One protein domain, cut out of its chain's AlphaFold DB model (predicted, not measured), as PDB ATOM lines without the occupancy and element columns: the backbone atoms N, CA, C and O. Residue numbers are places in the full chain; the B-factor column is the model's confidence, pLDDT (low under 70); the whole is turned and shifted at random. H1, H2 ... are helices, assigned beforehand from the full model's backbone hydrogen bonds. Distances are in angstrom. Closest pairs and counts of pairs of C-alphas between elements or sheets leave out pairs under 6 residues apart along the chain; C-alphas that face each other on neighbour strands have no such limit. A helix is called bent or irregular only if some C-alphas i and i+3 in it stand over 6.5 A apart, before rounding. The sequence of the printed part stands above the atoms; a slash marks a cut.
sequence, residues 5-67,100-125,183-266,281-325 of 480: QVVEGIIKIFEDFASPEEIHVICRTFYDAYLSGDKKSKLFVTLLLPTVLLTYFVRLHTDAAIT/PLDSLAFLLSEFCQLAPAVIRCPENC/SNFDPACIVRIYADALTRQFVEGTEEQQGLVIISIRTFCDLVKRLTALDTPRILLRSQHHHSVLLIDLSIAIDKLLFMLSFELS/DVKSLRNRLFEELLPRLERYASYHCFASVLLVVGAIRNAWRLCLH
ATOM      1  N   GLN A   5      33.105  34.253  76.960       79.00
ATOM      2  CA  GLN A   5      33.551  33.817  78.290       79.00
ATOM      3  C   GLN A   5      32.648  34.357  79.403       79.00
ATOM      4  O   GLN A   5      32.343  33.661  80.371       79.00
ATOM      5  N   VAL A   6      32.176  35.599  79.255       81.50
ATOM      6  CA  VAL A   6      31.242  36.218  80.204       81.50
ATOM      7  C   VAL A   6      29.889  35.511  80.150       81.50
ATOM      8  O   VAL A   6      29.283  35.249  81.186       81.50
ATOM      9  N   VAL A   7      29.426  35.167  78.950       82.50
ATOM     10  CA  VAL A   7      28.171  34.436  78.731       82.50
ATOM     11  C   VAL A   7      28.235  33.046  79.354       82.50
ATOM     12  O   VAL A   7      27.325  32.669  80.087       82.50
ATOM     13  N   GLU A   8      29.307  32.298  79.099       82.88
ATOM     14  CA  GLU A   8      29.531  30.978  79.693       82.88
ATOM     15  C   GLU A   8      29.612  31.059  81.222       82.88
ATOM     16  O   GLU A   8      29.013  30.236  81.910       82.88
ATOM     17  N   GLY A   9      30.266  32.093  81.763       84.75
ATOM     18  CA  GLY A   9      30.288  32.363  83.200       84.75
ATOM     19  C   GLY A   9      28.891  32.586  83.784       84.75
ATOM     20  O   GLY A   9      28.548  31.999  84.806       84.75
ATOM     21  N   ILE A  10      28.050  33.379  83.112       86.12
ATOM     22  CA  ILE A  10      26.664  33.614  83.541       86.12
ATOM     23  C   ILE A  10      25.825  32.333  83.453       86.12
ATOM     24  O   ILE A  10      25.055  32.040  84.367       86.12
ATOM     25  N   ILE A  11      25.970  31.555  82.375       87.06
ATOM     26  CA  ILE A  11      25.286  30.263  82.227       87.06
ATOM     27  C   ILE A  11      25.675  29.339  83.377       87.06
ATOM     28  O   ILE A  11      24.794  28.770  84.016       87.06
ATOM     29  N   LYS A  12      26.967  29.268  83.703       87.94
ATOM     30  CA  LYS A  12      27.471  28.461  84.810       87.94
ATOM     31  C   LYS A  12      26.874  28.876  86.157       87.94
ATOM     32  O   LYS A  12      26.483  28.007  86.926       87.94
ATOM     33  N   ILE A  13      26.721  30.177  86.425       87.38
ATOM     34  CA  ILE A  13      26.062  30.664  87.651       87.38
ATOM     35  C   ILE A  13      24.623  30.133  87.762       87.38
ATOM     36  O   ILE A  13      24.192  29.724  88.843       87.38
ATOM     37  N   PHE A  14      23.884  30.092  86.650       87.94
ATOM     38  CA  PHE A  14      22.528  29.539  86.615       87.94
ATOM     39  C   PHE A  14      22.489  28.005  86.682       87.94
ATOM     40  O   PHE A  14      21.582  27.458  87.311       87.94
ATOM     41  N   GLU A  15      23.425  27.303  86.044       84.31
ATOM     42  CA  GLU A  15      23.504  25.835  86.068       84.31
ATOM     43  C   GLU A  15      23.887  25.315  87.456       84.31
ATOM     44  O   GLU A  15      23.178  24.481  88.031       84.31
ATOM     45  N   ASP A  16      24.954  25.872  88.031       84.69
ATOM     46  CA  ASP A  16      25.429  25.520  89.368       84.69
ATOM     47  C   ASP A  16      24.446  26.004  90.447       84.69
ATOM     48  O   ASP A  16      24.383  25.417  91.529       84.69
ATOM     49  N   PHE A  17      23.611  27.004  90.117       79.81
ATOM     50  CA  PHE A  17      22.777  27.754  91.058       79.81
ATOM     51  C   PHE A  17      23.647  28.192  92.229       79.81
ATOM     52  O   PHE A  17      23.553  27.640  93.327       79.81
ATOM     53  N   ALA A  18      24.565  29.106  91.913       74.31
ATOM     54  CA  ALA A  18      25.605  29.582  92.812       74.31
ATOM     55  C   ALA A  18      25.021  30.313  94.043       74.31
ATOM     56  O   ALA A  18      23.930  30.000  94.526       74.31
ATOM     57  N   SER A  19      25.749  31.275  94.612       83.06
ATOM     58  CA  SER A  19      25.266  31.969  95.808       83.06
ATOM     59  C   SER A  19      23.890  32.628  95.559       83.06
ATOM     60  O   SER A  19      23.651  33.174  94.472       83.06
ATOM     61  N   PRO A  20      22.950  32.581  96.526       82.31
ATOM     62  CA  PRO A  20      21.661  33.261  96.403       82.31
ATOM     63  C   PRO A  20      21.819  34.734  96.012       82.31
ATOM     64  O   PRO A  20      21.081  35.236  95.163       82.31
ATOM     65  N   GLU A  21      22.827  35.408  96.569       85.12
ATOM     66  CA  GLU A  21      23.162  36.799  96.284       85.12
ATOM     67  C   GLU A  21      23.502  37.030  94.805       85.12
ATOM     68  O   GLU A  21      22.990  37.978  94.206       85.12
ATOM     69  N   GLU A  22      24.302  36.158  94.182       86.50
ATOM     70  CA  GLU A  22      24.626  36.252  92.751       86.50
ATOM     71  C   GLU A  22      23.376  36.132  91.879       86.50
ATOM     72  O   GLU A  22      23.184  36.925  90.953       86.50
ATOM     73  N   ILE A  23      22.483  35.192  92.200       88.06
ATOM     74  CA  ILE A  23      21.235  34.996  91.452       88.06
ATOM     75  C   ILE A  23      20.351  36.242  91.560       88.06
ATOM     76  O   ILE A  23      19.825  36.710  90.546       88.06
ATOM     77  N   HIS A  24      20.220  36.821  92.756       87.38
ATOM     78  CA  HIS A  24      19.469  38.061  92.962       87.38
ATOM     79  C   HIS A  24      20.044  39.228  92.150       87.38
ATOM     80  O   HIS A  24      19.297  39.940  91.471       87.38
ATOM     81  N   VAL A  25      21.368  39.412  92.188       89.56
ATOM     82  CA  VAL A  25      22.056  40.492  91.469       89.56
ATOM     83  C   VAL A  25      21.896  40.335  89.959       89.56
ATOM     84  O   VAL A  25      21.569  41.310  89.278       89.56
ATOM     85  N   ILE A  26      22.065  39.123  89.423       90.31
ATOM     86  CA  ILE A  26      21.914  38.869  87.985       90.31
ATOM     87  C   ILE A  26      20.464  39.071  87.551       90.31
ATOM     88  O   ILE A  26      20.231  39.745  86.550       90.31
ATOM     89  N   CYS A  27      19.483  38.566  88.308       91.06
ATOM     90  CA  CYS A  27      18.070  38.752  87.971       91.06
ATOM     91  C   CYS A  27      17.699  40.236  87.914       91.06
ATOM     92  O   CYS A  27      17.066  40.683  86.957       91.06
ATOM     93  N   ARG A  28      18.150  41.023  88.897       90.12
ATOM     94  CA  ARG A  28      17.945  42.473  88.900       90.12
ATOM     95  C   ARG A  28      18.635  43.148  87.716       90.12
ATOM     96  O   ARG A  28      18.011  43.933  87.014       90.12
ATOM     97  N   THR A  29      19.891  42.794  87.453       91.44
ATOM     98  CA  THR A  29      20.656  43.347  86.324       91.44
ATOM     99  C   THR A  29      19.975  43.043  84.991       91.44
ATOM    100  O   THR A  29      19.907  43.907  84.123       91.44
ATOM    101  N   PHE A  30      19.426  41.839  84.825       93.06
ATOM    102  CA  PHE A  30      18.695  41.445  83.622       93.06
ATOM    103  C   PHE A  30      17.387  42.209  83.468       93.06
ATOM    104  O   PHE A  30      17.061  42.635  82.361       93.06
ATOM    105  N   TYR A  31      16.658  42.408  84.564       92.50
ATOM    106  CA  TYR A  31      15.445  43.214  84.569       92.50
ATOM    107  C   TYR A  31      15.736  44.666  84.161       92.50
ATOM    108  O   TYR A  31      15.130  45.176  83.216       92.50
ATOM    109  N   ASP A  32      16.730  45.297  84.789       91.31
ATOM    110  CA  ASP A  32      17.129  46.676  84.498       91.31
ATOM    111  C   ASP A  32      17.657  46.815  83.054       91.31
ATOM    112  O   ASP A  32      17.279  47.737  82.323       91.31
ATOM    113  N   ALA A  33      18.463  45.855  82.587       89.94
ATOM    114  CA  ALA A  33      18.966  45.813  81.213       89.94
ATOM    115  C   ALA A  33      17.837  45.658  80.184       89.94
ATOM    116  O   ALA A  33      17.865  46.307  79.135       89.94
ATOM    117  N   TYR A  34      16.820  44.847  80.479       89.00
ATOM    118  CA  TYR A  34      15.655  44.695  79.614       89.00
ATOM    119  C   TYR A  34      14.797  45.971  79.583       89.00
ATOM    120  O   TYR A  34      14.301  46.355  78.522       89.00
ATOM    121  N   LEU A  35      14.660  46.680  80.707       89.69
ATOM    122  CA  LEU A  35      13.914  47.942  80.784       89.69
ATOM    123  C   LEU A  35      14.633  49.139  80.160       89.69
ATOM    124  O   LEU A  35      13.961  50.072  79.721       89.69
ATOM    125  N   SER A  36      15.964  49.101  80.055       88.31
ATOM    126  CA  SER A  36      16.795  50.196  79.521       88.31
ATOM    127  C   SER A  36      16.377  50.710  78.134       88.31
ATOM    128  O   SER A  36      16.731  51.818  77.740       88.31
ATOM    129  N   GLY A  37      15.641  49.904  77.363       78.75
ATOM    130  CA  GLY A  37      15.224  50.244  76.005       78.75
ATOM    131  C   GLY A  37      16.281  49.950  74.940       78.75
ATOM    132  O   GLY A  37      15.929  49.901  73.761       78.75
ATOM    133  N   ASP A  38      17.528  49.673  75.334       86.50
ATOM    134  CA  ASP A  38      18.594  49.305  74.410       86.50
ATOM    135  C   ASP A  38      18.318  47.939  73.764       86.50
ATOM    136  O   ASP A  38      18.131  46.919  74.433       86.50
ATOM    137  N   LYS A  39      18.305  47.917  72.427       83.94
ATOM    138  CA  LYS A  39      18.032  46.710  71.636       83.94
ATOM    139  C   LYS A  39      19.080  45.629  71.883       83.94
ATOM    140  O   LYS A  39      18.722  44.455  71.929       83.94
ATOM    141  N   LYS A  40      20.349  46.014  72.059       83.00
ATOM    142  CA  LYS A  40      21.446  45.065  72.280       83.00
ATOM    143  C   LYS A  40      21.307  44.402  73.650       83.00
ATOM    144  O   LYS A  40      21.346  43.181  73.745       83.00
ATOM    145  N   SER A  41      21.077  45.196  74.692       86.19
ATOM    146  CA  SER A  41      20.868  44.692  76.054       86.19
ATOM    147  C   SER A  41      19.634  43.788  76.145       86.19
ATOM    148  O   SER A  41      19.702  42.693  76.700       86.19
ATOM    149  N   LYS A  42      18.524  44.180  75.501       86.94
ATOM    150  CA  LYS A  42      17.318  43.344  75.392       86.94
ATOM    151  C   LYS A  42      17.578  42.018  74.682       86.94
ATOM    152  O   LYS A  42      17.114  40.985  75.162       86.94
ATOM    153  N   LEU A  43      18.301  42.030  73.560       85.44
ATOM    154  CA  LEU A  43      18.669  40.808  72.845       85.44
ATOM    155  C   LEU A  43      19.510  39.895  73.736       85.44
ATOM    156  O   LEU A  43      19.180  38.723  73.874       85.44
ATOM    157  N   PHE A  44      20.547  40.436  74.376       87.94
ATOM    158  CA  PHE A  44      21.428  39.681  75.262       87.94
ATOM    159  C   PHE A  44      20.653  38.950  76.367       87.94
ATOM    160  O   PHE A  44      20.789  37.738  76.519       87.94
ATOM    161  N   VAL A  45      19.768  39.660  77.076       91.06
ATOM    162  CA  VAL A  45      18.904  39.062  78.109       91.06
ATOM    163  C   VAL A  45      17.979  38.001  77.505       91.06
ATOM    164  O   VAL A  45      17.812  36.923  78.072       91.06
ATOM    165  N   THR A  46      17.414  38.274  76.325       90.12
ATOM    166  CA  THR A  46      16.496  37.346  75.648       90.12
ATOM    167  C   THR A  46      17.182  36.036  75.249       90.12
ATOM    168  O   THR A  46      16.580  34.969  75.360       90.12
ATOM    169  N   LEU A  47      18.454  36.089  74.843       89.75
ATOM    170  CA  LEU A  47      19.251  34.914  74.474       89.75
ATOM    171  C   LEU A  47      19.551  33.993  75.667       89.75
ATOM    172  O   LEU A  47      19.785  32.802  75.470       89.75
ATOM    173  N   LEU A  48      19.488  34.507  76.896       91.81
ATOM    174  CA  LEU A  48      19.709  33.729  78.117       91.81
ATOM    175  C   LEU A  48      18.412  33.188  78.742       91.81
ATOM    176  O   LEU A  48      18.475  32.392  79.678       91.81
ATOM    177  N   LEU A  49      17.235  33.540  78.205       93.38
ATOM    178  CA  LEU A  49      15.945  33.047  78.710       93.38
ATOM    179  C   LEU A  49      15.820  31.518  78.757       93.38
ATOM    180  O   LEU A  49      15.270  31.032  79.748       93.38
ATOM    181  N   PRO A  50      16.303  30.735  77.766       92.50
ATOM    182  CA  PRO A  50      16.237  29.279  77.857       92.50
ATOM    183  C   PRO A  50      16.970  28.734  79.088       92.50
ATOM    184  O   PRO A  50      16.448  27.848  79.763       92.50
ATOM    185  N   THR A  51      18.129  29.312  79.419       92.31
ATOM    186  CA  THR A  51      18.923  28.954  80.601       92.31
ATOM    187  C   THR A  51      18.186  29.316  81.889       92.31
ATOM    188  O   THR A  51      17.996  28.458  82.746       92.31
ATOM    189  N   VAL A  52      17.689  30.555  82.000       92.81
ATOM    190  CA  VAL A  52      16.927  31.026  83.174       92.81
ATOM    191  C   VAL A  52      15.697  30.142  83.416       92.81
ATOM    192  O   VAL A  52      15.425  29.735  84.547       92.81
ATOM    193  N   LEU A  53      14.970  29.802  82.346       91.81
ATOM    194  CA  LEU A  53      13.784  28.955  82.417       91.81
ATOM    195  C   LEU A  53      14.123  27.514  82.824       91.81
ATOM    196  O   LEU A  53      13.426  26.930  83.656       91.81
ATOM    197  N   LEU A  54      15.193  26.941  82.263       90.31
ATOM    198  CA  LEU A  54      15.670  25.607  82.626       90.31
ATOM    199  C   LEU A  54      16.053  25.542  84.106       90.31
ATOM    200  O   LEU A  54      15.598  24.642  84.813       90.31
ATOM    201  N   THR A  55      16.836  26.509  84.585       90.00
ATOM    202  CA  THR A  55      17.247  26.594  85.990       90.00
ATOM    203  C   THR A  55      16.043  26.698  86.915       90.00
ATOM    204  O   THR A  55      15.955  25.941  87.884       90.00
ATOM    205  N   TYR A  56      15.080  27.566  86.591       88.56
ATOM    206  CA  TYR A  56      13.840  27.684  87.356       88.56
ATOM    207  C   TYR A  56      13.111  26.338  87.462       88.56
ATOM    208  O   TYR A  56      12.753  25.907  88.557       88.56
ATOM    209  N   PHE A  57      12.944  25.631  86.342       85.56
ATOM    210  CA  PHE A  57      12.277  24.334  86.332       85.56
ATOM    211  C   PHE A  57      13.024  23.257  87.115       85.56
ATOM    212  O   PHE A  57      12.404  22.501  87.859       85.56
ATOM    213  N   VAL A  58      14.345  23.167  86.979       85.00
ATOM    214  CA  VAL A  58      15.136  22.184  87.732       85.00
ATOM    215  C   VAL A  58      14.993  22.425  89.236       85.00
ATOM    216  O   VAL A  58      14.762  21.472  89.982       85.00
ATOM    217  N   ARG A  59      15.061  23.688  89.671       84.38
ATOM    218  CA  ARG A  59      15.058  24.056  91.093       84.38
ATOM    219  C   ARG A  59      13.678  23.978  91.740       84.38
ATOM    220  O   ARG A  59      13.551  23.457  92.846       84.38
ATOM    221  N   LEU A  60      12.626  24.349  91.010       79.38
ATOM    222  CA  LEU A  60      11.245  24.155  91.459       79.38
ATOM    223  C   LEU A  60      10.963  22.684  91.824       79.38
ATOM    224  O   LEU A  60      10.254  22.400  92.790       79.38
ATOM    225  N   HIS A  61      11.535  21.741  91.069       70.94
ATOM    226  CA  HIS A  61      11.364  20.311  91.320       70.94
ATOM    227  C   HIS A  61      12.233  19.774  92.461       70.94
ATOM    228  O   HIS A  61      11.765  18.905  93.202       70.94
ATOM    229  N   THR A  62      13.460  20.272  92.639       72.38
ATOM    230  CA  THR A  62      14.300  19.865  93.779       72.38
ATOM    231  C   THR A  62      13.696  20.310  95.106       72.38
ATOM    232  O   THR A  62      13.624  19.507  96.034       72.38
ATOM    233  N   ASP A  63      13.162  21.528  95.180       61.50
ATOM    234  CA  ASP A  63      12.594  22.070  96.422       61.50
ATOM    235  C   ASP A  63      11.276  21.368  96.799       61.50
ATOM    236  O   ASP A  63      11.014  21.079  97.972       61.50
ATOM    237  N   ALA A  64      10.472  20.993  95.796       58.44
ATOM    238  CA  ALA A  64       9.273  20.174  95.983       58.44
ATOM    239  C   ALA A  64       9.598  18.744  96.466       58.44
ATOM    240  O   ALA A  64       8.876  18.177  97.288       58.44
ATOM    241  N   ALA A  65      10.696  18.152  95.986       55.50
ATOM    242  CA  ALA A  65      11.126  16.827  96.426       55.50
ATOM    243  C   ALA A  65      11.605  16.844  97.889       55.50
ATOM    244  O   ALA A  65      11.207  15.975  98.669       55.50
ATOM    245  N   ILE A  66      12.378  17.864  98.279       56.47
ATOM    246  CA  ILE A  66      12.910  18.033  99.643       56.47
ATOM    247  C   ILE A  66      11.778  18.272 100.655       56.47
ATOM    248  O   ILE A  66      11.764  17.662 101.725       56.47
ATOM    249  N   THR A  67      10.774  19.081 100.303       52.97
ATOM    250  CA  THR A  67       9.596  19.316 101.162       52.97
ATOM    251  C   THR A  67       8.706  18.078 101.318       52.97
ATOM    252  O   THR A  67       8.120  17.885 102.382       52.97
ATOM    253  N   PRO A 100      16.143  32.748  96.044       84.88
ATOM    254  CA  PRO A 100      16.674  32.957  94.694       84.88
ATOM    255  C   PRO A 100      15.707  32.434  93.618       84.88
ATOM    256  O   PRO A 100      15.619  32.995  92.524       84.88
ATOM    257  N   LEU A 101      14.904  31.416  93.954       86.50
ATOM    258  CA  LEU A 101      13.834  30.906  93.101       86.50
ATOM    259  C   LEU A 101      12.704  31.931  92.898       86.50
ATOM    260  O   LEU A 101      12.202  32.056  91.781       86.50
ATOM    261  N   ASP A 102      12.342  32.701  93.928       84.81
ATOM    262  CA  ASP A 102      11.352  33.782  93.814       84.81
ATOM    263  C   ASP A 102      11.850  34.906  92.904       84.81
ATOM    264  O   ASP A 102      11.066  35.491  92.161       84.81
ATOM    265  N   SER A 103      13.157  35.186  92.900       87.81
ATOM    266  CA  SER A 103      13.742  36.177  91.984       87.81
ATOM    267  C   SER A 103      13.726  35.724  90.529       87.81
ATOM    268  O   SER A 103      13.428  36.528  89.646       87.81
ATOM    269  N   LEU A 104      13.961  34.434  90.274       89.25
ATOM    270  CA  LEU A 104      13.774  33.849  88.945       89.25
ATOM    271  C   LEU A 104      12.301  33.895  88.516       89.25
ATOM    272  O   LEU A 104      11.999  34.297  87.393       89.25
ATOM    273  N   ALA A 105      11.380  33.522  89.412       87.31
ATOM    274  CA  ALA A 105       9.944  33.569  89.147       87.31
ATOM    275  C   ALA A 105       9.472  34.995  88.833       87.31
ATOM    276  O   ALA A 105       8.737  35.202  87.867       87.31
ATOM    277  N   PHE A 106       9.942  35.974  89.614       88.56
ATOM    278  CA  PHE A 106       9.687  37.393  89.393       88.56
ATOM    279  C   PHE A 106      10.189  37.829  88.016       88.56
ATOM    280  O   PHE A 106       9.411  38.357  87.226       88.56
ATOM    281  N   LEU A 107      11.455  37.551  87.693       91.69
ATOM    282  CA  LEU A 107      12.060  37.953  86.424       91.69
ATOM    283  C   LEU A 107      11.282  37.404  85.218       91.69
ATOM    284  O   LEU A 107      10.949  38.147  84.296       91.69
ATOM    285  N   LEU A 108      10.959  36.107  85.240       91.00
ATOM    286  CA  LEU A 108      10.209  35.450  84.168       91.00
ATOM    287  C   LEU A 108       8.775  35.997  84.068       91.00
ATOM    288  O   LEU A 108       8.299  36.288  82.972       91.00
ATOM    289  N   SER A 109       8.104  36.217  85.203       88.06
ATOM    290  CA  SER A 109       6.789  36.869  85.248       88.06
ATOM    291  C   SER A 109       6.815  38.259  84.610       88.06
ATOM    292  O   SER A 109       5.969  38.565  83.766       88.06
ATOM    293  N   GLU A 110       7.789  39.092  84.968       89.88
ATOM    294  CA  GLU A 110       7.900  40.450  84.440       89.88
ATOM    295  C   GLU A 110       8.187  40.462  82.938       89.88
ATOM    296  O   GLU A 110       7.560  41.220  82.196       89.88
ATOM    297  N   PHE A 111       9.041  39.568  82.436       90.75
ATOM    298  CA  PHE A 111       9.248  39.447  80.992       90.75
ATOM    299  C   PHE A 111       7.976  39.045  80.246       90.75
ATOM    300  O   PHE A 111       7.685  39.614  79.193       90.75
ATOM    301  N   CYS A 112       7.170  38.134  80.799       87.31
ATOM    302  CA  CYS A 112       5.859  37.824  80.233       87.31
ATOM    303  C   CYS A 112       4.924  39.042  80.223       87.31
ATOM    304  O   CYS A 112       4.167  39.217  79.269       87.31
ATOM    305  N   GLN A 113       4.953  39.884  81.260       86.69
ATOM    306  CA  GLN A 113       4.111  41.082  81.346       86.69
ATOM    307  C   GLN A 113       4.541  42.185  80.374       86.69
ATOM    308  O   GLN A 113       3.676  42.825  79.773       86.69
ATOM    309  N   LEU A 114       5.850  42.378  80.201       85.94
ATOM    310  CA  LEU A 114       6.437  43.364  79.289       85.94
ATOM    311  C   LEU A 114       6.348  42.942  77.817       85.94
ATOM    312  O   LEU A 114       6.477  43.784  76.923       85.94
ATOM    313  N   ALA A 115       6.131  41.655  77.544       84.69
ATOM    314  CA  ALA A 115       5.994  41.155  76.189       84.69
ATOM    315  C   ALA A 115       4.767  41.761  75.476       84.69
ATOM    316  O   ALA A 115       3.698  41.917  76.077       84.69
ATOM    317  N   PRO A 116       4.871  42.038  74.161       81.50
ATOM    318  CA  PRO A 116       3.727  42.409  73.342       81.50
ATOM    319  C   PRO A 116       2.561  41.443  73.541       81.50
ATOM    320  O   PRO A 116       2.754  40.226  73.599       81.50
ATOM    321  N   ALA A 117       1.337  41.971  73.575       75.00
ATOM    322  CA  ALA A 117       0.144  41.168  73.834       75.00
ATOM    323  C   ALA A 117       0.043  39.957  72.883       75.00
ATOM    324  O   ALA A 117      -0.289  38.861  73.328       75.00
ATOM    325  N   VAL A 118       0.418  40.139  71.608       76.62
ATOM    326  CA  VAL A 118       0.426  39.092  70.568       76.62
ATOM    327  C   VAL A 118       1.327  37.903  70.933       76.62
ATOM    328  O   VAL A 118       1.021  36.773  70.570       76.62
ATOM    329  N   ILE A 119       2.410  38.142  71.673       80.94
ATOM    330  CA  ILE A 119       3.339  37.107  72.150       80.94
ATOM    331  C   ILE A 119       2.824  36.494  73.459       80.94
ATOM    332  O   ILE A 119       2.854  35.277  73.641       80.94
ATOM    333  N   ARG A 120       2.322  37.334  74.370       76.88
ATOM    334  CA  ARG A 120       1.848  36.919  75.694       76.88
ATOM    335  C   ARG A 120       0.593  36.052  75.631       76.88
ATOM    336  O   ARG A 120       0.510  35.031  76.305       76.88
ATOM    337  N   CYS A 121      -0.388  36.458  74.831       70.31
ATOM    338  CA  CYS A 121      -1.669  35.775  74.695       70.31
ATOM    339  C   CYS A 121      -2.103  35.772  73.221       70.31
ATOM    340  O   CYS A 121      -3.011  36.531  72.859       70.31
ATOM    341  N   PRO A 122      -1.479  34.944  72.362       65.00
ATOM    342  CA  PRO A 122      -1.826  34.885  70.941       65.00
ATOM    343  C   PRO A 122      -3.311  34.554  70.726       65.00
ATOM    344  O   PRO A 122      -3.952  35.144  69.862       65.00
ATOM    345  N   GLU A 123      -3.888  33.704  71.579       64.69
ATOM    346  CA  GLU A 123      -5.308  33.326  71.537       64.69
ATOM    347  C   GLU A 123      -6.260  34.505  71.819       64.69
ATOM    348  O   GLU A 123      -7.361  34.560  71.276       64.69
ATOM    349  N   ASN A 124      -5.822  35.487  72.617       55.72
ATOM    350  CA  ASN A 124      -6.654  36.613  73.061       55.72
ATOM    351  C   ASN A 124      -6.436  37.891  72.233       55.72
ATOM    352  O   ASN A 124      -7.268  38.801  72.255       55.72
ATOM    353  N   CYS A 125      -5.331  37.974  71.488       46.19
ATOM    354  CA  CYS A 125      -5.013  39.132  70.646       46.19
ATOM    355  C   CYS A 125      -5.717  39.125  69.286       46.19
ATOM    356  O   CYS A 125      -5.631  40.106  68.552       46.19
ATOM    357  N   SER A 183       3.832  33.825  91.554       50.50
ATOM    358  CA  SER A 183       4.207  32.411  91.538       50.50
ATOM    359  C   SER A 183       3.815  31.630  90.271       50.50
ATOM    360  O   SER A 183       4.158  30.455  90.189       50.50
ATOM    361  N   ASN A 184       3.048  32.197  89.329       59.94
ATOM    362  CA  ASN A 184       2.518  31.467  88.164       59.94
ATOM    363  C   ASN A 184       2.685  32.277  86.862       59.94
ATOM    364  O   ASN A 184       1.706  32.795  86.320       59.94
ATOM    365  N   PHE A 185       3.913  32.393  86.351       75.44
ATOM    366  CA  PHE A 185       4.131  32.863  84.977       75.44
ATOM    367  C   PHE A 185       3.805  31.751  83.961       75.44
ATOM    368  O   PHE A 185       3.760  30.576  84.327       75.44
ATOM    369  N   ASP A 186       3.565  32.109  82.693       81.50
ATOM    370  CA  ASP A 186       3.356  31.153  81.592       81.50
ATOM    371  C   ASP A 186       4.702  30.820  80.921       81.50
ATOM    372  O   ASP A 186       5.235  31.656  80.185       81.50
ATOM    373  N   PRO A 187       5.274  29.616  81.110       86.31
ATOM    374  CA  PRO A 187       6.537  29.257  80.470       86.31
ATOM    375  C   PRO A 187       6.469  29.256  78.948       86.31
ATOM    376  O   PRO A 187       7.476  29.493  78.283       86.31
ATOM    377  N   ALA A 188       5.284  29.011  78.386       87.69
ATOM    378  CA  ALA A 188       5.089  29.031  76.950       87.69
ATOM    379  C   ALA A 188       5.286  30.455  76.399       87.69
ATOM    380  O   ALA A 188       5.902  30.639  75.351       87.69
ATOM    381  N   CYS A 189       4.877  31.483  77.152       89.12
ATOM    382  CA  CYS A 189       5.156  32.878  76.819       89.12
ATOM    383  C   CYS A 189       6.665  33.170  76.753       89.12
ATOM    384  O   CYS A 189       7.099  33.817  75.801       89.12
ATOM    385  N   ILE A 190       7.474  32.647  77.681       92.12
ATOM    386  CA  ILE A 190       8.942  32.808  77.651       92.12
ATOM    387  C   ILE A 190       9.541  32.208  76.376       92.12
ATOM    388  O   ILE A 190      10.337  32.860  75.698       92.12
ATOM    389  N   VAL A 191       9.110  30.999  76.005       92.50
ATOM    390  CA  VAL A 191       9.544  30.341  74.761       92.50
ATOM    391  C   VAL A 191       9.157  31.168  73.531       92.50
ATOM    392  O   VAL A 191       9.968  31.326  72.618       92.50
ATOM    393  N   ARG A 192       7.954  31.758  73.509       91.19
ATOM    394  CA  ARG A 192       7.518  32.634  72.408       91.19
ATOM    395  C   ARG A 192       8.346  33.916  72.318       91.19
ATOM    396  O   ARG A 192       8.698  34.297  71.205       91.19
ATOM    397  N   ILE A 193       8.669  34.561  73.446       91.25
ATOM    398  CA  ILE A 193       9.544  35.752  73.486       91.25
ATOM    399  C   ILE A 193      10.903  35.408  72.875       91.25
ATOM    400  O   ILE A 193      11.372  36.109  71.980       91.25
ATOM    401  N   TYR A 194      11.497  34.302  73.326       92.81
ATOM    402  CA  TYR A 194      12.775  33.809  72.830       92.81
ATOM    403  C   TYR A 194      12.751  33.564  71.314       92.81
ATOM    404  O   TYR A 194      13.561  34.122  70.571       92.81
ATOM    405  N   ALA A 195      11.782  32.778  70.841       90.12
ATOM    406  CA  ALA A 195      11.681  32.406  69.436       90.12
ATOM    407  C   ALA A 195      11.379  33.607  68.523       90.12
ATOM    408  O   ALA A 195      11.911  33.690  67.420       90.12
ATOM    409  N   ASP A 196      10.523  34.541  68.953       86.44
ATOM    410  CA  ASP A 196      10.227  35.765  68.199       86.44
ATOM    411  C   ASP A 196      11.459  36.674  68.086       86.44
ATOM    412  O   ASP A 196      11.806  37.095  66.980       86.44
ATOM    413  N   ALA A 197      12.167  36.910  69.194       84.81
ATOM    414  CA  ALA A 197      13.352  37.762  69.203       84.81
ATOM    415  C   ALA A 197      14.463  37.230  68.293       84.81
ATOM    416  O   ALA A 197      15.044  38.004  67.532       84.81
ATOM    417  N   LEU A 198      14.711  35.917  68.319       81.19
ATOM    418  CA  LEU A 198      15.701  35.287  67.450       81.19
ATOM    419  C   LEU A 198      15.341  35.414  65.967       81.19
ATOM    420  O   LEU A 198      16.174  35.848  65.173       81.19
ATOM    421  N   THR A 199      14.085  35.143  65.597       76.44
ATOM    422  CA  THR A 199      13.662  35.250  64.189       76.44
ATOM    423  C   THR A 199      13.755  36.660  63.614       76.44
ATOM    424  O   THR A 199      13.965  36.813  62.416       76.44
ATOM    425  N   ARG A 200      13.609  37.702  64.443       72.31
ATOM    426  CA  ARG A 200      13.631  39.098  63.978       72.31
ATOM    427  C   ARG A 200      15.032  39.680  63.817       72.31
ATOM    428  O   ARG A 200      15.168  40.696  63.145       72.31
ATOM    429  N   GLN A 201      16.039  39.109  64.476       64.56
ATOM    430  CA  GLN A 201      17.344  39.762  64.639       64.56
ATOM    431  C   GLN A 201      18.498  39.039  63.935       64.56
ATOM    432  O   GLN A 201      19.585  39.597  63.835       64.56
ATOM    433  N   PHE A 202      18.275  37.833  63.402       59.44
ATOM    434  CA  PHE A 202      19.349  37.003  62.844       59.44
ATOM    435  C   PHE A 202      19.865  37.439  61.457       59.44
ATOM    436  O   PHE A 202      20.831  36.872  60.967       59.44
ATOM    437  N   VAL A 203      19.271  38.450  60.812       51.50
ATOM    438  CA  VAL A 203      19.627  38.806  59.423       51.50
ATOM    439  C   VAL A 203      20.961  39.579  59.315       51.50
ATOM    440  O   VAL A 203      21.569  39.557  58.252       51.50
ATOM    441  N   GLU A 204      21.469  40.218  60.384       53.53
ATOM    442  CA  GLU A 204      22.609  41.168  60.288       53.53
ATOM    443  C   GLU A 204      23.530  41.204  61.540       53.53
ATOM    444  O   GLU A 204      23.868  42.273  62.048       53.53
ATOM    445  N   GLY A 205      23.908  40.048  62.103       61.66
ATOM    446  CA  GLY A 205      24.724  39.979  63.333       61.66
ATOM    447  C   GLY A 205      26.249  39.928  63.119       61.66
ATOM    448  O   GLY A 205      26.715  39.341  62.145       61.66
ATOM    449  N   THR A 206      27.031  40.483  64.057       67.62
ATOM    450  CA  THR A 206      28.506  40.326  64.118       67.62
ATOM    451  C   THR A 206      28.917  38.899  64.526       67.62
ATOM    452  O   THR A 206      28.112  38.172  65.105       67.62
ATOM    453  N   GLU A 207      30.171  38.485  64.293       67.56
ATOM    454  CA  GLU A 207      30.664  37.137  64.659       67.56
ATOM    455  C   GLU A 207      30.454  36.800  66.151       67.56
ATOM    456  O   GLU A 207      29.975  35.719  66.491       67.56
ATOM    457  N   GLU A 208      30.708  37.752  67.054       67.00
ATOM    458  CA  GLU A 208      30.453  37.590  68.496       67.00
ATOM    459  C   GLU A 208      28.968  37.333  68.808       67.00
ATOM    460  O   GLU A 208      28.620  36.522  69.670       67.00
ATOM    461  N   GLN A 209      28.064  38.001  68.084       72.31
ATOM    462  CA  GLN A 209      26.624  37.803  68.240       72.31
ATOM    463  C   GLN A 209      26.196  36.428  67.725       72.31
ATOM    464  O   GLN A 209      25.332  35.798  68.332       72.31
ATOM    465  N   GLN A 210      26.823  35.932  66.656       75.75
ATOM    466  CA  GLN A 210      26.587  34.577  66.157       75.75
ATOM    467  C   GLN A 210      27.045  33.520  67.171       75.75
ATOM    468  O   GLN A 210      26.298  32.578  67.436       75.75
ATOM    469  N   GLY A 211      28.208  33.711  67.807       76.00
ATOM    470  CA  GLY A 211      28.688  32.842  68.887       76.00
ATOM    471  C   GLY A 211      27.698  32.755  70.054       76.00
ATOM    472  O   GLY A 211      27.335  31.658  70.487       76.00
ATOM    473  N   LEU A 212      27.168  33.898  70.504       78.81
ATOM    474  CA  LEU A 212      26.141  33.928  71.547       78.81
ATOM    475  C   LEU A 212      24.842  33.226  71.121       78.81
ATOM    476  O   LEU A 212      24.246  32.500  71.916       78.81
ATOM    477  N   VAL A 213      24.391  33.421  69.880       83.25
ATOM    478  CA  VAL A 213      23.186  32.755  69.362       83.25
ATOM    479  C   VAL A 213      23.373  31.238  69.335       83.25
ATOM    480  O   VAL A 213      22.485  30.511  69.771       83.25
ATOM    481  N   ILE A 214      24.535  30.745  68.902       84.00
ATOM    482  CA  ILE A 214      24.869  29.313  68.906       84.00
ATOM    483  C   ILE A 214      24.810  28.743  70.330       84.00
ATOM    484  O   ILE A 214      24.191  27.699  70.548       84.00
ATOM    485  N   ILE A 215      25.393  29.438  71.314       85.12
ATOM    486  CA  ILE A 215      25.339  29.043  72.731       85.12
ATOM    487  C   ILE A 215      23.896  29.038  73.245       85.12
ATOM    488  O   ILE A 215      23.460  28.074  73.869       85.12
ATOM    489  N   SER A 216      23.125  30.072  72.926       89.56
ATOM    490  CA  SER A 216      21.713  30.170  73.292       89.56
ATOM    491  C   SER A 216      20.870  29.027  72.711       89.56
ATOM    492  O   SER A 216      20.009  28.464  73.385       89.56
ATOM    493  N   ILE A 217      21.132  28.629  71.464       90.38
ATOM    494  CA  ILE A 217      20.453  27.489  70.836       90.38
ATOM    495  C   ILE A 217      20.857  26.176  71.519       90.38
ATOM    496  O   ILE A 217      20.010  25.295  71.687       90.38
ATOM    497  N   ARG A 218      22.118  26.030  71.952       90.06
ATOM    498  CA  ARG A 218      22.567  24.868  72.742       90.06
ATOM    499  C   ARG A 218      21.797  24.766  74.058       90.06
ATOM    500  O   ARG A 218      21.223  23.709  74.319       90.06
ATOM    501  N   THR A 219      21.686  25.854  74.821       90.06
ATOM    502  CA  THR A 219      20.944  25.843  76.094       90.06
ATOM    503  C   THR A 219      19.444  25.626  75.886       90.06
ATOM    504  O   THR A 219      18.802  24.918  76.664       90.06
ATOM    505  N   PHE A 220      18.874  26.125  74.784       94.25
ATOM    506  CA  PHE A 220      17.514  25.774  74.371       94.25
ATOM    507  C   PHE A 220      17.359  24.273  74.067       94.25
ATOM    508  O   PHE A 220      16.380  23.651  74.488       94.25
ATOM    509  N   CYS A 221      18.330  23.657  73.385       93.50
ATOM    510  CA  CYS A 221      18.320  22.212  73.149       93.50
ATOM    511  C   CYS A 221      18.331  21.423  74.466       93.50
ATOM    512  O   CYS A 221      17.620  20.421  74.593       93.50
ATOM    513  N   ASP A 222      19.110  21.876  75.449       90.94
ATOM    514  CA  ASP A 222      19.188  21.256  76.772       90.94
ATOM    515  C   ASP A 222      17.881  21.411  77.558       90.94
ATOM    516  O   ASP A 222      17.408  20.438  78.156       90.94
ATOM    517  N   LEU A 223      17.224  22.571  77.458       91.81
ATOM    518  CA  LEU A 223      15.882  22.799  77.996       91.81
ATOM    519  C   LEU A 223      14.871  21.783  77.440       91.81
ATOM    520  O   LEU A 223      14.210  21.084  78.213       91.81
ATOM    521  N   VAL A 224      14.772  21.650  76.112       92.50
ATOM    522  CA  VAL A 224      13.843  20.700  75.466       92.50
ATOM    523  C   VAL A 224      14.159  19.264  75.883       92.50
ATOM    524  O   VAL A 224      13.261  18.493  76.240       92.50
ATOM    525  N   LYS A 225      15.443  18.895  75.873       90.75
ATOM    526  CA  LYS A 225      15.929  17.567  76.267       90.75
ATOM    527  C   LYS A 225      15.564  17.224  77.708       90.75
ATOM    528  O   LYS A 225      15.162  16.088  77.972       90.75
ATOM    529  N   ARG A 226      15.682  18.185  78.627       86.44
ATOM    530  CA  ARG A 226      15.346  17.999  80.040       86.44
ATOM    531  C   ARG A 226      13.839  17.895  80.260       86.44
ATOM    532  O   ARG A 226      13.410  16.999  80.980       86.44
ATOM    533  N   LEU A 227      13.040  18.742  79.611       86.31
ATOM    534  CA  LEU A 227      11.574  18.719  79.727       86.31
ATOM    535  C   LEU A 227      10.941  17.445  79.150       86.31
ATOM    536  O   LEU A 227       9.909  16.988  79.634       86.31
ATOM    537  N   THR A 228      11.572  16.854  78.135       86.19
ATOM    538  CA  THR A 228      11.106  15.624  77.470       86.19
ATOM    539  C   THR A 228      11.797  14.356  77.977       86.19
ATOM    540  O   THR A 228      11.645  13.281  77.391       86.19
ATOM    541  N   ALA A 229      12.590  14.444  79.050       82.75
ATOM    542  CA  ALA A 229      13.194  13.273  79.672       82.75
ATOM    543  C   ALA A 229      12.130  12.458  80.425       82.75
ATOM    544  O   ALA A 229      11.439  12.968  81.304       82.75
ATOM    545  N   LEU A 230      12.008  11.176  80.074       66.56
ATOM    546  CA  LEU A 230      11.045  10.259  80.693       66.56
ATOM    547  C   LEU A 230      11.536   9.706  82.045       66.56
ATOM    548  O   LEU A 230      10.713   9.310  82.866       66.56
ATOM    549  N   ASP A 231      12.853   9.732  82.282       57.03
ATOM    550  CA  ASP A 231      13.514   9.042  83.403       57.03
ATOM    551  C   ASP A 231      13.751   9.928  84.640       57.03
ATOM    552  O   ASP A 231      14.226   9.462  85.673       57.03
ATOM    553  N   THR A 232      13.444  11.223  84.560       56.50
ATOM    554  CA  THR A 232      13.643  12.179  85.660       56.50
ATOM    555  C   THR A 232      12.340  12.436  86.414       56.50
ATOM    556  O   THR A 232      11.284  12.420  85.773       56.50
ATOM    557  N   PRO A 233      12.373  12.716  87.740       53.50
ATOM    558  CA  PRO A 233      11.181  13.124  88.483       53.50
ATOM    559  C   PRO A 233      10.533  14.280  87.726       53.50
ATOM    560  O   PRO A 233      11.172  15.295  87.448       53.50
ATOM    561  N   ARG A 234       9.313  14.024  87.249       57.97
ATOM    562  CA  ARG A 234       8.786  14.711  86.075       57.97
ATOM    563  C   ARG A 234       8.679  16.205  86.351       57.97
ATOM    564  O   ARG A 234       7.995  16.590  87.301       57.97
ATOM    565  N   ILE A 235       9.300  17.013  85.489       56.53
ATOM    566  CA  ILE A 235       9.142  18.467  85.488       56.53
ATOM    567  C   ILE A 235       7.757  18.793  84.916       56.53
ATOM    568  O   ILE A 235       7.621  19.161  83.753       56.53
ATOM    569  N   LEU A 236       6.694  18.487  85.662       54.72
ATOM    570  CA  LEU A 236       5.322  18.659  85.195       54.72
ATOM    571  C   LEU A 236       4.757  19.978  85.696       54.72
ATOM    572  O   LEU A 236       4.572  20.189  86.895       54.72
ATOM    573  N   LEU A 237       4.377  20.823  84.741       54.66
ATOM    574  CA  LEU A 237       3.426  21.894  84.988       54.66
ATOM    575  C   LEU A 237       2.103  21.310  85.496       54.66
ATOM    576  O   LEU A 237       1.633  20.273  85.029       54.66
ATOM    577  N   ARG A 238       1.491  22.008  86.458       54.94
ATOM    578  CA  ARG A 238       0.346  21.555  87.272       54.94
ATOM    579  C   ARG A 238      -0.922  21.168  86.482       54.94
ATOM    580  O   ARG A 238      -1.844  20.627  87.079       54.94
ATOM    581  N   SER A 239      -0.986  21.413  85.167       60.59
ATOM    582  CA  SER A 239      -2.095  20.966  84.310       60.59
ATOM    583  C   SER A 239      -1.615  20.430  82.956       60.59
ATOM    584  O   SER A 239      -0.689  20.977  82.352       60.59
ATOM    585  N   GLN A 240      -2.308  19.406  82.443       64.12
ATOM    586  CA  GLN A 240      -2.037  18.811  81.128       64.12
ATOM    587  C   GLN A 240      -2.158  19.826  79.978       64.12
ATOM    588  O   GLN A 240      -1.378  19.765  79.031       64.12
ATOM    589  N   HIS A 241      -3.086  20.786  80.074       68.44
ATOM    590  CA  HIS A 241      -3.276  21.810  79.045       68.44
ATOM    591  C   HIS A 241      -2.063  22.742  78.945       68.44
ATOM    592  O   HIS A 241      -1.504  22.895  77.861       68.44
ATOM    593  N   HIS A 242      -1.613  23.327  80.062       73.75
ATOM    594  CA  HIS A 242      -0.433  24.207  80.069       73.75
ATOM    595  C   HIS A 242       0.826  23.485  79.584       73.75
ATOM    596  O   HIS A 242       1.633  24.064  78.861       73.75
ATOM    597  N   HIS A 243       0.952  22.198  79.914       81.06
ATOM    598  CA  HIS A 243       2.049  21.373  79.425       81.06
ATOM    599  C   HIS A 243       1.990  21.162  77.906       81.06
ATOM    600  O   HIS A 243       2.991  21.337  77.218       81.06
ATOM    601  N   SER A 244       0.810  20.860  77.355       84.12
ATOM    602  CA  SER A 244       0.637  20.693  75.906       84.12
ATOM    603  C   SER A 244       0.929  21.977  75.118       84.12
ATOM    604  O   SER A 244       1.579  21.910  74.079       84.12
ATOM    605  N   VAL A 245       0.523  23.141  75.637       86.00
ATOM    606  CA  VAL A 245       0.788  24.449  75.016       86.00
ATOM    607  C   VAL A 245       2.288  24.739  74.995       86.00
ATOM    608  O   VAL A 245       2.824  25.073  73.942       86.00
ATOM    609  N   LEU A 246       2.986  24.514  76.113       88.75
ATOM    610  CA  LEU A 246       4.442  24.659  76.171       88.75
ATOM    611  C   LEU A 246       5.143  23.778  75.125       88.75
ATOM    612  O   LEU A 246       6.030  24.253  74.424       88.75
ATOM    613  N   LEU A 247       4.741  22.511  74.985       91.56
ATOM    614  CA  LEU A 247       5.337  21.601  73.999       91.56
ATOM    615  C   LEU A 247       5.064  22.032  72.548       91.56
ATOM    616  O   LEU A 247       5.937  21.865  71.692       91.56
ATOM    617  N   ILE A 248       3.889  22.603  72.263       92.06
ATOM    618  CA  ILE A 248       3.588  23.199  70.952       92.06
ATOM    619  C   ILE A 248       4.531  24.375  70.688       92.06
ATOM    620  O   ILE A 248       5.175  24.406  69.641       92.06
ATOM    621  N   ASP A 249       4.667  25.304  71.634       92.38
ATOM    622  CA  ASP A 249       5.533  26.476  71.470       92.38
ATOM    623  C   ASP A 249       7.018  26.101  71.366       92.38
ATOM    624  O   ASP A 249       7.740  26.695  70.566       92.38
ATOM    625  N   LEU A 250       7.476  25.069  72.086       94.69
ATOM    626  CA  LEU A 250       8.820  24.505  71.905       94.69
ATOM    627  C   LEU A 250       9.003  23.935  70.493       94.69
ATOM    628  O   LEU A 250      10.049  24.140  69.884       94.69
ATOM    629  N   SER A 251       7.988  23.260  69.950       95.38
ATOM    630  CA  SER A 251       8.033  22.715  68.587       95.38
ATOM    631  C   SER A 251       8.098  23.833  67.542       95.38
ATOM    632  O   SER A 251       8.923  23.782  66.634       95.38
ATOM    633  N   ILE A 252       7.292  24.888  67.702       93.38
ATOM    634  CA  ILE A 252       7.321  26.078  66.836       93.38
ATOM    635  C   ILE A 252       8.670  26.804  66.942       93.38
ATOM    636  O   ILE A 252       9.204  27.273  65.938       93.38
ATOM    637  N   ALA A 253       9.247  26.894  68.142       94.00
ATOM    638  CA  ALA A 253      10.581  27.449  68.325       94.00
ATOM    639  C   ALA A 253      11.640  26.616  67.584       94.00
ATOM    640  O   ALA A 253      12.476  27.196  66.898       94.00
ATOM    641  N   ILE A 254      11.571  25.279  67.631       94.75
ATOM    642  CA  ILE A 254      12.463  24.406  66.850       94.75
ATOM    643  C   ILE A 254      12.328  24.671  65.347       94.75
ATOM    644  O   ILE A 254      13.346  24.812  64.681       94.75
ATOM    645  N   ASP A 255      11.110  24.782  64.813       93.44
ATOM    646  CA  ASP A 255      10.874  25.097  63.393       93.44
ATOM    647  C   ASP A 255      11.554  26.412  62.972       93.44
ATOM    648  O   ASP A 255      12.300  26.465  61.993       93.44
ATOM    649  N   LYS A 256      11.390  27.459  63.787       90.19
ATOM    650  CA  LYS A 256      12.041  28.761  63.591       90.19
ATOM    651  C   LYS A 256      13.569  28.690  63.672       90.19
ATOM    652  O   LYS A 256      14.254  29.345  62.890       90.19
ATOM    653  N   LEU A 257      14.110  27.905  64.602       90.00
ATOM    654  CA  LEU A 257      15.554  27.708  64.738       90.00
ATOM    655  C   LEU A 257      16.130  26.897  63.574       90.00
ATOM    656  O   LEU A 257      17.200  27.232  63.078       90.00
ATOM    657  N   LEU A 258      15.418  25.868  63.102       89.25
ATOM    658  CA  LEU A 258      15.790  25.116  61.902       89.25
ATOM    659  C   LEU A 258      15.813  26.022  60.678       89.25
ATOM    660  O   LEU A 258      16.754  25.935  59.891       89.25
ATOM    661  N   PHE A 259      14.833  26.923  60.559       86.69
ATOM    662  CA  PHE A 259      14.840  27.970  59.546       86.69
ATOM    663  C   PHE A 259      16.116  28.798  59.642       86.69
ATOM    664  O   PHE A 259      16.911  28.781  58.711       86.69
ATOM    665  N   MET A 260      16.377  29.422  60.790       81.88
ATOM    666  CA  MET A 260      17.562  30.263  60.981       81.88
ATOM    667  C   MET A 260      18.889  29.548  60.696       81.88
ATOM    668  O   MET A 260      19.725  30.093  59.987       81.88
ATOM    669  N   LEU A 261      19.081  28.329  61.206       81.69
ATOM    670  CA  LEU A 261      20.323  27.562  61.031       81.69
ATOM    671  C   LEU A 261      20.499  27.000  59.612       81.69
ATOM    672  O   LEU A 261      21.566  26.482  59.286       81.69
ATOM    673  N   SER A 262      19.448  27.034  58.790       77.38
ATOM    674  CA  SER A 262      19.491  26.560  57.404       77.38
ATOM    675  C   SER A 262      19.749  27.677  56.395       77.38
ATOM    676  O   SER A 262      20.076  27.366  55.251       77.38
ATOM    677  N   PHE A 263      19.643  28.949  56.792       68.81
ATOM    678  CA  PHE A 263      20.175  30.050  55.994       68.81
ATOM    679  C   PHE A 263      21.661  30.184  56.300       68.81
ATOM    680  O   PHE A 263      22.052  30.586  57.395       68.81
ATOM    681  N   GLU A 264      22.499  29.840  55.323       52.12
ATOM    682  CA  GLU A 264      23.894  30.261  55.330       52.12
ATOM    683  C   GLU A 264      23.894  31.793  55.277       52.12
ATOM    684  O   GLU A 264      23.601  32.384  54.238       52.12
ATOM    685  N   LEU A 265      24.177  32.460  56.405       46.62
ATOM    686  CA  LEU A 265      24.693  33.819  56.318       46.62
ATOM    687  C   LEU A 265      26.001  33.687  55.550       46.62
ATOM    688  O   LEU A 265      26.955  33.088  56.048       46.62
ATOM    689  N   SER A 266      26.027  34.209  54.329       37.09
ATOM    690  CA  SER A 266      27.257  34.436  53.595       37.09
ATOM    691  C   SER A 266      28.113  35.377  54.436       37.09
ATOM    692  O   SER A 266      27.986  36.599  54.375       37.09
ATOM    693  N   ASP A 281      29.721  23.286  63.918       72.75
ATOM    694  CA  ASP A 281      28.816  23.601  65.020       72.75
ATOM    695  C   ASP A 281      27.364  23.900  64.606       72.75
ATOM    696  O   ASP A 281      26.432  23.426  65.260       72.75
ATOM    697  N   VAL A 282      27.132  24.634  63.514       80.50
ATOM    698  CA  VAL A 282      25.782  24.993  63.032       80.50
ATOM    699  C   VAL A 282      25.077  23.771  62.451       80.50
ATOM    700  O   VAL A 282      23.911  23.507  62.755       80.50
ATOM    701  N   LYS A 283      25.800  22.970  61.662       82.44
ATOM    702  CA  LYS A 283      25.280  21.716  61.101       82.44
ATOM    703  C   LYS A 283      24.988  20.698  62.202       82.44
ATOM    704  O   LYS A 283      23.943  20.048  62.165       82.44
ATOM    705  N   SER A 284      25.874  20.589  63.192       86.69
ATOM    706  CA  SER A 284      25.673  19.751  64.377       86.69
ATOM    707  C   SER A 284      24.421  20.167  65.156       86.69
ATOM    708  O   SER A 284      23.579  19.321  65.457       86.69
ATOM    709  N   LEU A 285      24.221  21.470  65.392       88.06
ATOM    710  CA  LEU A 285      23.021  21.983  66.064       88.06
ATOM    711  C   LEU A 285      21.740  21.726  65.278       88.06
ATOM    712  O   LEU A 285      20.740  21.294  65.851       88.06
ATOM    713  N   ARG A 286      21.770  21.937  63.961       89.56
ATOM    714  CA  ARG A 286      20.637  21.633  63.084       89.56
ATOM    715  C   ARG A 286      20.263  20.153  63.155       89.56
ATOM    716  O   ARG A 286      19.091  19.826  63.322       89.56
ATOM    717  N   ASN A 287      21.255  19.265  63.090       90.31
ATOM    718  CA  ASN A 287      21.037  17.826  63.224       90.31
ATOM    719  C   ASN A 287      20.502  17.473  64.617       90.31
ATOM    720  O   ASN A 287      19.593  16.660  64.729       90.31
ATOM    721  N   ARG A 288      20.997  18.115  65.678       92.38
ATOM    722  CA  ARG A 288      20.492  17.923  67.044       92.38
ATOM    723  C   ARG A 288      19.012  18.304  67.162       92.38
ATOM    724  O   ARG A 288      18.221  17.547  67.719       92.38
ATOM    725  N   LEU A 289      18.610  19.442  66.598       92.75
ATOM    726  CA  LEU A 289      17.209  19.872  66.572       92.75
ATOM    727  C   LEU A 289      16.322  18.891  65.788       92.75
ATOM    728  O   LEU A 289      15.271  18.483  66.283       92.75
ATOM    729  N   PHE A 290      16.754  18.491  64.589       93.25
ATOM    730  CA  PHE A 290      15.938  17.695  63.671       93.25
ATOM    731  C   PHE A 290      15.922  16.188  63.987       93.25
ATOM    732  O   PHE A 290      14.849  15.587  64.024       93.25
ATOM    733  N   GLU A 291      17.084  15.583  64.242       91.75
ATOM    734  CA  GLU A 291      17.250  14.131  64.421       91.75
ATOM    735  C   GLU A 291      17.172  13.680  65.889       91.75
ATOM    736  O   GLU A 291      16.803  12.538  66.152       91.75
ATOM    737  N   GLU A 292      17.485  14.543  66.866       93.44
ATOM    738  CA  GLU A 292      17.384  14.188  68.297       93.44
ATOM    739  C   GLU A 292      16.101  14.745  68.929       93.44
ATOM    740  O   GLU A 292      15.303  13.990  69.489       93.44
ATOM    741  N   LEU A 293      15.883  16.064  68.864       94.06
ATOM    742  CA  LEU A 293      14.852  16.719  69.677       94.06
ATOM    743  C   LEU A 293      13.427  16.520  69.154       94.06
ATOM    744  O   LEU A 293      12.550  16.188  69.954       94.06
ATOM    745  N   LEU A 294      13.177  16.669  67.848       94.06
ATOM    746  CA  LEU A 294      11.837  16.441  67.288       94.06
ATOM    747  C   LEU A 294      11.337  14.999  67.526       94.06
ATOM    748  O   LEU A 294      10.224  14.848  68.036       94.06
ATOM    749  N   PRO A 295      12.119  13.928  67.266       93.88
ATOM    750  CA  PRO A 295      11.690  12.564  67.585       93.88
ATOM    751  C   PRO A 295      11.457  12.338  69.081       93.88
ATOM    752  O   PRO A 295      10.570  11.578  69.473       93.88
ATOM    753  N   ARG A 296      12.232  13.006  69.941       91.62
ATOM    754  CA  ARG A 296      12.071  12.910  71.395       91.62
ATOM    755  C   ARG A 296      10.786  13.581  71.876       91.62
ATOM    756  O   ARG A 296      10.074  12.993  72.691       91.62
ATOM    757  N   LEU A 297      10.453  14.755  71.335       92.62
ATOM    758  CA  LEU A 297       9.166  15.423  71.550       92.62
ATOM    759  C   LEU A 297       8.000  14.551  71.083       92.62
ATOM    760  O   LEU A 297       7.025  14.400  71.813       92.62
ATOM    761  N   GLU A 298       8.114  13.930  69.910       92.69
ATOM    762  CA  GLU A 298       7.095  13.020  69.381       92.69
ATOM    763  C   GLU A 298       6.889  11.801  70.286       92.69
ATOM    764  O   GLU A 298       5.755  11.453  70.620       92.69
ATOM    765  N   ARG A 299       7.976  11.178  70.758       91.75
ATOM    766  CA  ARG A 299       7.906  10.049  71.695       91.75
ATOM    767  C   ARG A 299       7.263  10.456  73.020       91.75
ATOM    768  O   ARG A 299       6.417   9.729  73.538       91.75
ATOM    769  N   TYR A 300       7.641  11.615  73.552       89.75
ATOM    770  CA  TYR A 300       7.072  12.157  74.783       89.75
ATOM    771  C   TYR A 300       5.574  12.462  74.628       89.75
ATOM    772  O   TYR A 300       4.760  12.058  75.458       89.75
ATOM    773  N   ALA A 301       5.192  13.118  73.532       90.62
ATOM    774  CA  ALA A 301       3.804  13.428  73.214       90.62
ATOM    775  C   ALA A 301       2.967  12.165  72.972       90.62
ATOM    776  O   ALA A 301       1.813  12.124  73.388       90.62
ATOM    777  N   SER A 302       3.552  11.124  72.374       90.81
ATOM    778  CA  SER A 302       2.909   9.817  72.196       90.81
ATOM    779  C   SER A 302       2.631   9.156  73.541       90.81
ATOM    780  O   SER A 302       1.511   8.725  73.797       90.81
ATOM    781  N   TYR A 303       3.625   9.144  74.435       89.00
ATOM    782  CA  TYR A 303       3.484   8.581  75.779       89.00
ATOM    783  C   TYR A 303       2.390   9.289  76.597       89.00
ATOM    784  O   TYR A 303       1.625   8.638  77.304       89.00
ATOM    785  N   HIS A 304       2.274  10.614  76.467       85.62
ATOM    786  CA  HIS A 304       1.272  11.418  77.172       85.62
ATOM    787  C   HIS A 304      -0.025  11.675  76.383       85.62
ATOM    788  O   HIS A 304      -0.901  12.384  76.875       85.62
ATOM    789  N   CYS A 305      -0.173  11.093  75.188       88.25
ATOM    790  CA  CYS A 305      -1.342  11.247  74.313       88.25
ATOM    791  C   CYS A 305      -1.675  12.706  73.921       88.25
ATOM    792  O   CYS A 305      -2.840  13.064  73.739       88.25
ATOM    793  N   PHE A 306      -0.666  13.567  73.746       89.56
ATOM    794  CA  PHE A 306      -0.866  14.945  73.288       89.56
ATOM    795  C   PHE A 306      -1.013  15.018  71.762       89.56
ATOM    796  O   PHE A 306      -0.055  15.287  71.039       89.56
ATOM    797  N   ALA A 307      -2.235  14.810  71.267       89.94
ATOM    798  CA  ALA A 307      -2.532  14.784  69.831       89.94
ATOM    799  C   ALA A 307      -2.136  16.075  69.086       89.94
ATOM    800  O   ALA A 307      -1.626  16.011  67.970       89.94
ATOM    801  N   SER A 308      -2.327  17.245  69.704       90.44
ATOM    802  CA  SER A 308      -1.947  18.539  69.121       90.44
ATOM    803  C   SER A 308      -0.433  18.669  68.935       90.44
ATOM    804  O   SER A 308       0.020  19.097  67.876       90.44
ATOM    805  N   VAL A 309       0.350  18.239  69.927       92.44
ATOM    806  CA  VAL A 309       1.818  18.234  69.860       92.44
ATOM    807  C   VAL A 309       2.295  17.264  68.779       92.44
ATOM    808  O   VAL A 309       3.132  17.635  67.965       92.44
ATOM    809  N   LEU A 310       1.723  16.054  68.713       93.75
ATOM    810  CA  LEU A 310       2.049  15.072  67.670       93.75
ATOM    811  C   LEU A 310       1.791  15.612  66.263       93.75
ATOM    812  O   LEU A 310       2.621  15.435  65.373       93.75
ATOM    813  N   LEU A 311       0.664  16.299  66.068       94.94
ATOM    814  CA  LEU A 311       0.312  16.900  64.786       94.94
ATOM    815  C   LEU A 311       1.321  17.978  64.373       94.94
ATOM    816  O   LEU A 311       1.786  17.970  63.235       94.94
ATOM    817  N   VAL A 312       1.687  18.877  65.292       94.69
ATOM    818  CA  VAL A 312       2.642  19.964  65.021       94.69
ATOM    819  C   VAL A 312       4.044  19.412  64.762       94.69
ATOM    820  O   VAL A 312       4.646  19.732  63.740       94.69
ATOM    821  N   VAL A 313       4.550  18.531  65.631       94.25
ATOM    822  CA  VAL A 313       5.879  17.918  65.474       94.25
ATOM    823  C   VAL A 313       5.957  17.109  64.180       94.25
ATOM    824  O   VAL A 313       6.912  17.263  63.421       94.25
ATOM    825  N   GLY A 314       4.938  16.299  63.877       91.31
ATOM    826  CA  GLY A 314       4.875  15.528  62.637       91.31
ATOM    827  C   GLY A 314       4.847  16.413  61.388       91.31
ATOM    828  O   GLY A 314       5.513  16.103  60.398       91.31
ATOM    829  N   ALA A 315       4.129  17.540  61.427       93.56
ATOM    830  CA  ALA A 315       4.115  18.510  60.333       93.56
ATOM    831  C   ALA A 315       5.505  19.131  60.107       93.56
ATOM    832  O   ALA A 315       5.992  19.121  58.975       93.56
ATOM    833  N   ILE A 316       6.168  19.586  61.176       93.56
ATOM    834  CA  ILE A 316       7.520  20.170  61.121       93.56
ATOM    835  C   ILE A 316       8.521  19.144  60.585       93.56
ATOM    836  O   ILE A 316       9.254  19.433  59.640       93.56
ATOM    837  N   ARG A 317       8.524  17.916  61.125       91.56
ATOM    838  CA  ARG A 317       9.426  16.847  60.667       91.56
ATOM    839  C   ARG A 317       9.264  16.569  59.178       91.56
ATOM    840  O   ARG A 317      10.260  16.450  58.475       91.56
ATOM    841  N   ASN A 318       8.030  16.480  58.683       89.00
ATOM    842  CA  ASN A 318       7.776  16.214  57.267       89.00
ATOM    843  C   ASN A 318       8.164  17.389  56.362       89.00
ATOM    844  O   ASN A 318       8.723  17.155  55.291       89.00
ATOM    845  N   ALA A 319       7.911  18.629  56.791       89.06
ATOM    846  CA  ALA A 319       8.323  19.820  56.055       89.06
ATOM    847  C   ALA A 319       9.853  19.878  55.914       89.06
ATOM    848  O   ALA A 319      10.376  19.988  54.807       89.06
ATOM    849  N   TRP A 320      10.573  19.702  57.022       87.62
ATOM    850  CA  TRP A 320      12.034  19.776  57.042       87.62
ATOM    851  C   TRP A 320      12.727  18.557  56.444       87.62
ATOM    852  O   TRP A 320      13.800  18.705  55.867       87.62
ATOM    853  N   ARG A 321      12.113  17.367  56.494       83.44
ATOM    854  CA  ARG A 321      12.656  16.168  55.838       83.44
ATOM    855  C   ARG A 321      12.879  16.398  54.347       83.44
ATOM    856  O   ARG A 321      13.917  16.003  53.830       83.44
ATOM    857  N   LEU A 322      11.924  17.043  53.674       74.44
ATOM    858  CA  LEU A 322      12.030  17.365  52.248       74.44
ATOM    859  C   LEU A 322      13.105  18.424  51.972       74.44
ATOM    860  O   LEU A 322      13.795  18.335  50.961       74.44
ATOM    861  N   CYS A 323      13.268  19.396  52.874       72.56
ATOM    862  CA  CYS A 323      14.252  20.470  52.736       72.56
ATOM    863  C   CYS A 323      15.695  20.011  53.011       72.56
ATOM    864  O   CYS A 323      16.612  20.438  52.317       72.56
ATOM    865  N   LEU A 324      15.912  19.159  54.020       73.56
ATOM    866  CA  LEU A 324      17.249  18.738  54.470       73.56
ATOM    867  C   LEU A 324      17.751  17.468  53.776       73.56
ATOM    868  O   LEU A 324      18.958  17.281  53.629       73.56
ATOM    869  N   HIS A 325      16.835  16.606  53.335       69.62
ATOM    870  CA  HIS A 325      17.143  15.375  52.615       69.62
ATOM    871  C   HIS A 325      16.345  15.315  51.308       69.62
ATOM    872  O   HIS A 325      15.404  14.522  51.205       69.62
TER     873      HIS A 325
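Overview. This is residues 5 to 67, 100 to 125, 183 to 266 and 281 to 325 of the 480 residues of an uncharacterized protein of Hydatigena taeniaeformis (UniProt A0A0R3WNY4). A compact body of helices has H6 and H7 in its middle, with H1, H2, H4 and the bent helix H3 on one side and H8, H9 and H10 on the other. H7 to H10 form a bundle, helices lying side by side, and little H5 packs on H6. The printed part has 218 residues with ten named helices, H1 to H10 in order along the chain, and no named strand; the class is all helix. It is compact, with a radius of gyration of the C-alphas of 16.9 A, and rounded, spanning 48 by 46 by 36 A.

Along the chain. H1, residues 5 to 16, begins at C-alpha 5 (33.551, 33.817, 78.290). H2 is residues 20 to 35. H3, residues 39 to 67, was assigned as one helix by its hydrogen bonds but is bent, C-alphas 47 and 50 being 7.2 A apart; its arms are H3a, residues 39 to 47, and H3b, residues 50 to 67, 26.2 A long. H4 is residues 100 to 114, H5 117 to 120 and H6 187 to 201. H7, residues 207 to 227, measures 30.5 A and H8, residues 240 to 262, 33.0 A. H9, residues 281 to 303, likewise assigned as one helix, is bent, with C-alphas 291 and 294 6.5 A apart; its arms are H9a, residues 281 to 291, and H9b, residues 294 to 303. H10, residues 307 to 324, ends at C-alpha 324 (17.249, 18.738, 54.470).

Arrangement. H3, taken whole, is the hub, touching five other helices. Residues 11 to 15 of H1 touch H3b, closest at the C-alphas of Phe 14 and Thr 55, 6.1 A. H2 and H3a form a hairpin, Tyr 34 to Lys 42 closest at 4.7 A between C-alphas. H2 and H4 touch at a shallow tilt of 10 degrees, the C-alphas of Pro 20 and Pro 100 closest at 5.3 A. H3b touches H7, with the C-alphas of Pro 50 and Phe 220 closest at 5.1 A. H6 touches H8 the same way at 16 degrees, a shallow tilt, the C-alphas of Ala 188 and Leu 246 closest at 4.5 A. H9b and H10 form a hairpin, the C-alphas of Glu 298 and Leu 310 closest at 5.7 A. Every O i to N i+4 pair is within hydrogen-bond range in H1, H2, H3a, H3b, H4, H6, H7, H8, H9a and H9b; in H10 12 of 14 are, and H5 is too short for one.

Size, cuts and confidence. The C-alphas farthest apart, of Thr 67 and Ser 266, are 52.9 A apart. Cuts leave gaps of 16.7 A between C-alphas 67 and 100, 23.8 A between 125 and 183, and 15.8 A between 266 and 281. The link H7 to H8 is long, 12 residues. Mean pLDDT of the printed part is 82.3; 36 residues are under 70, among them 201 to 208 and 230 to 241.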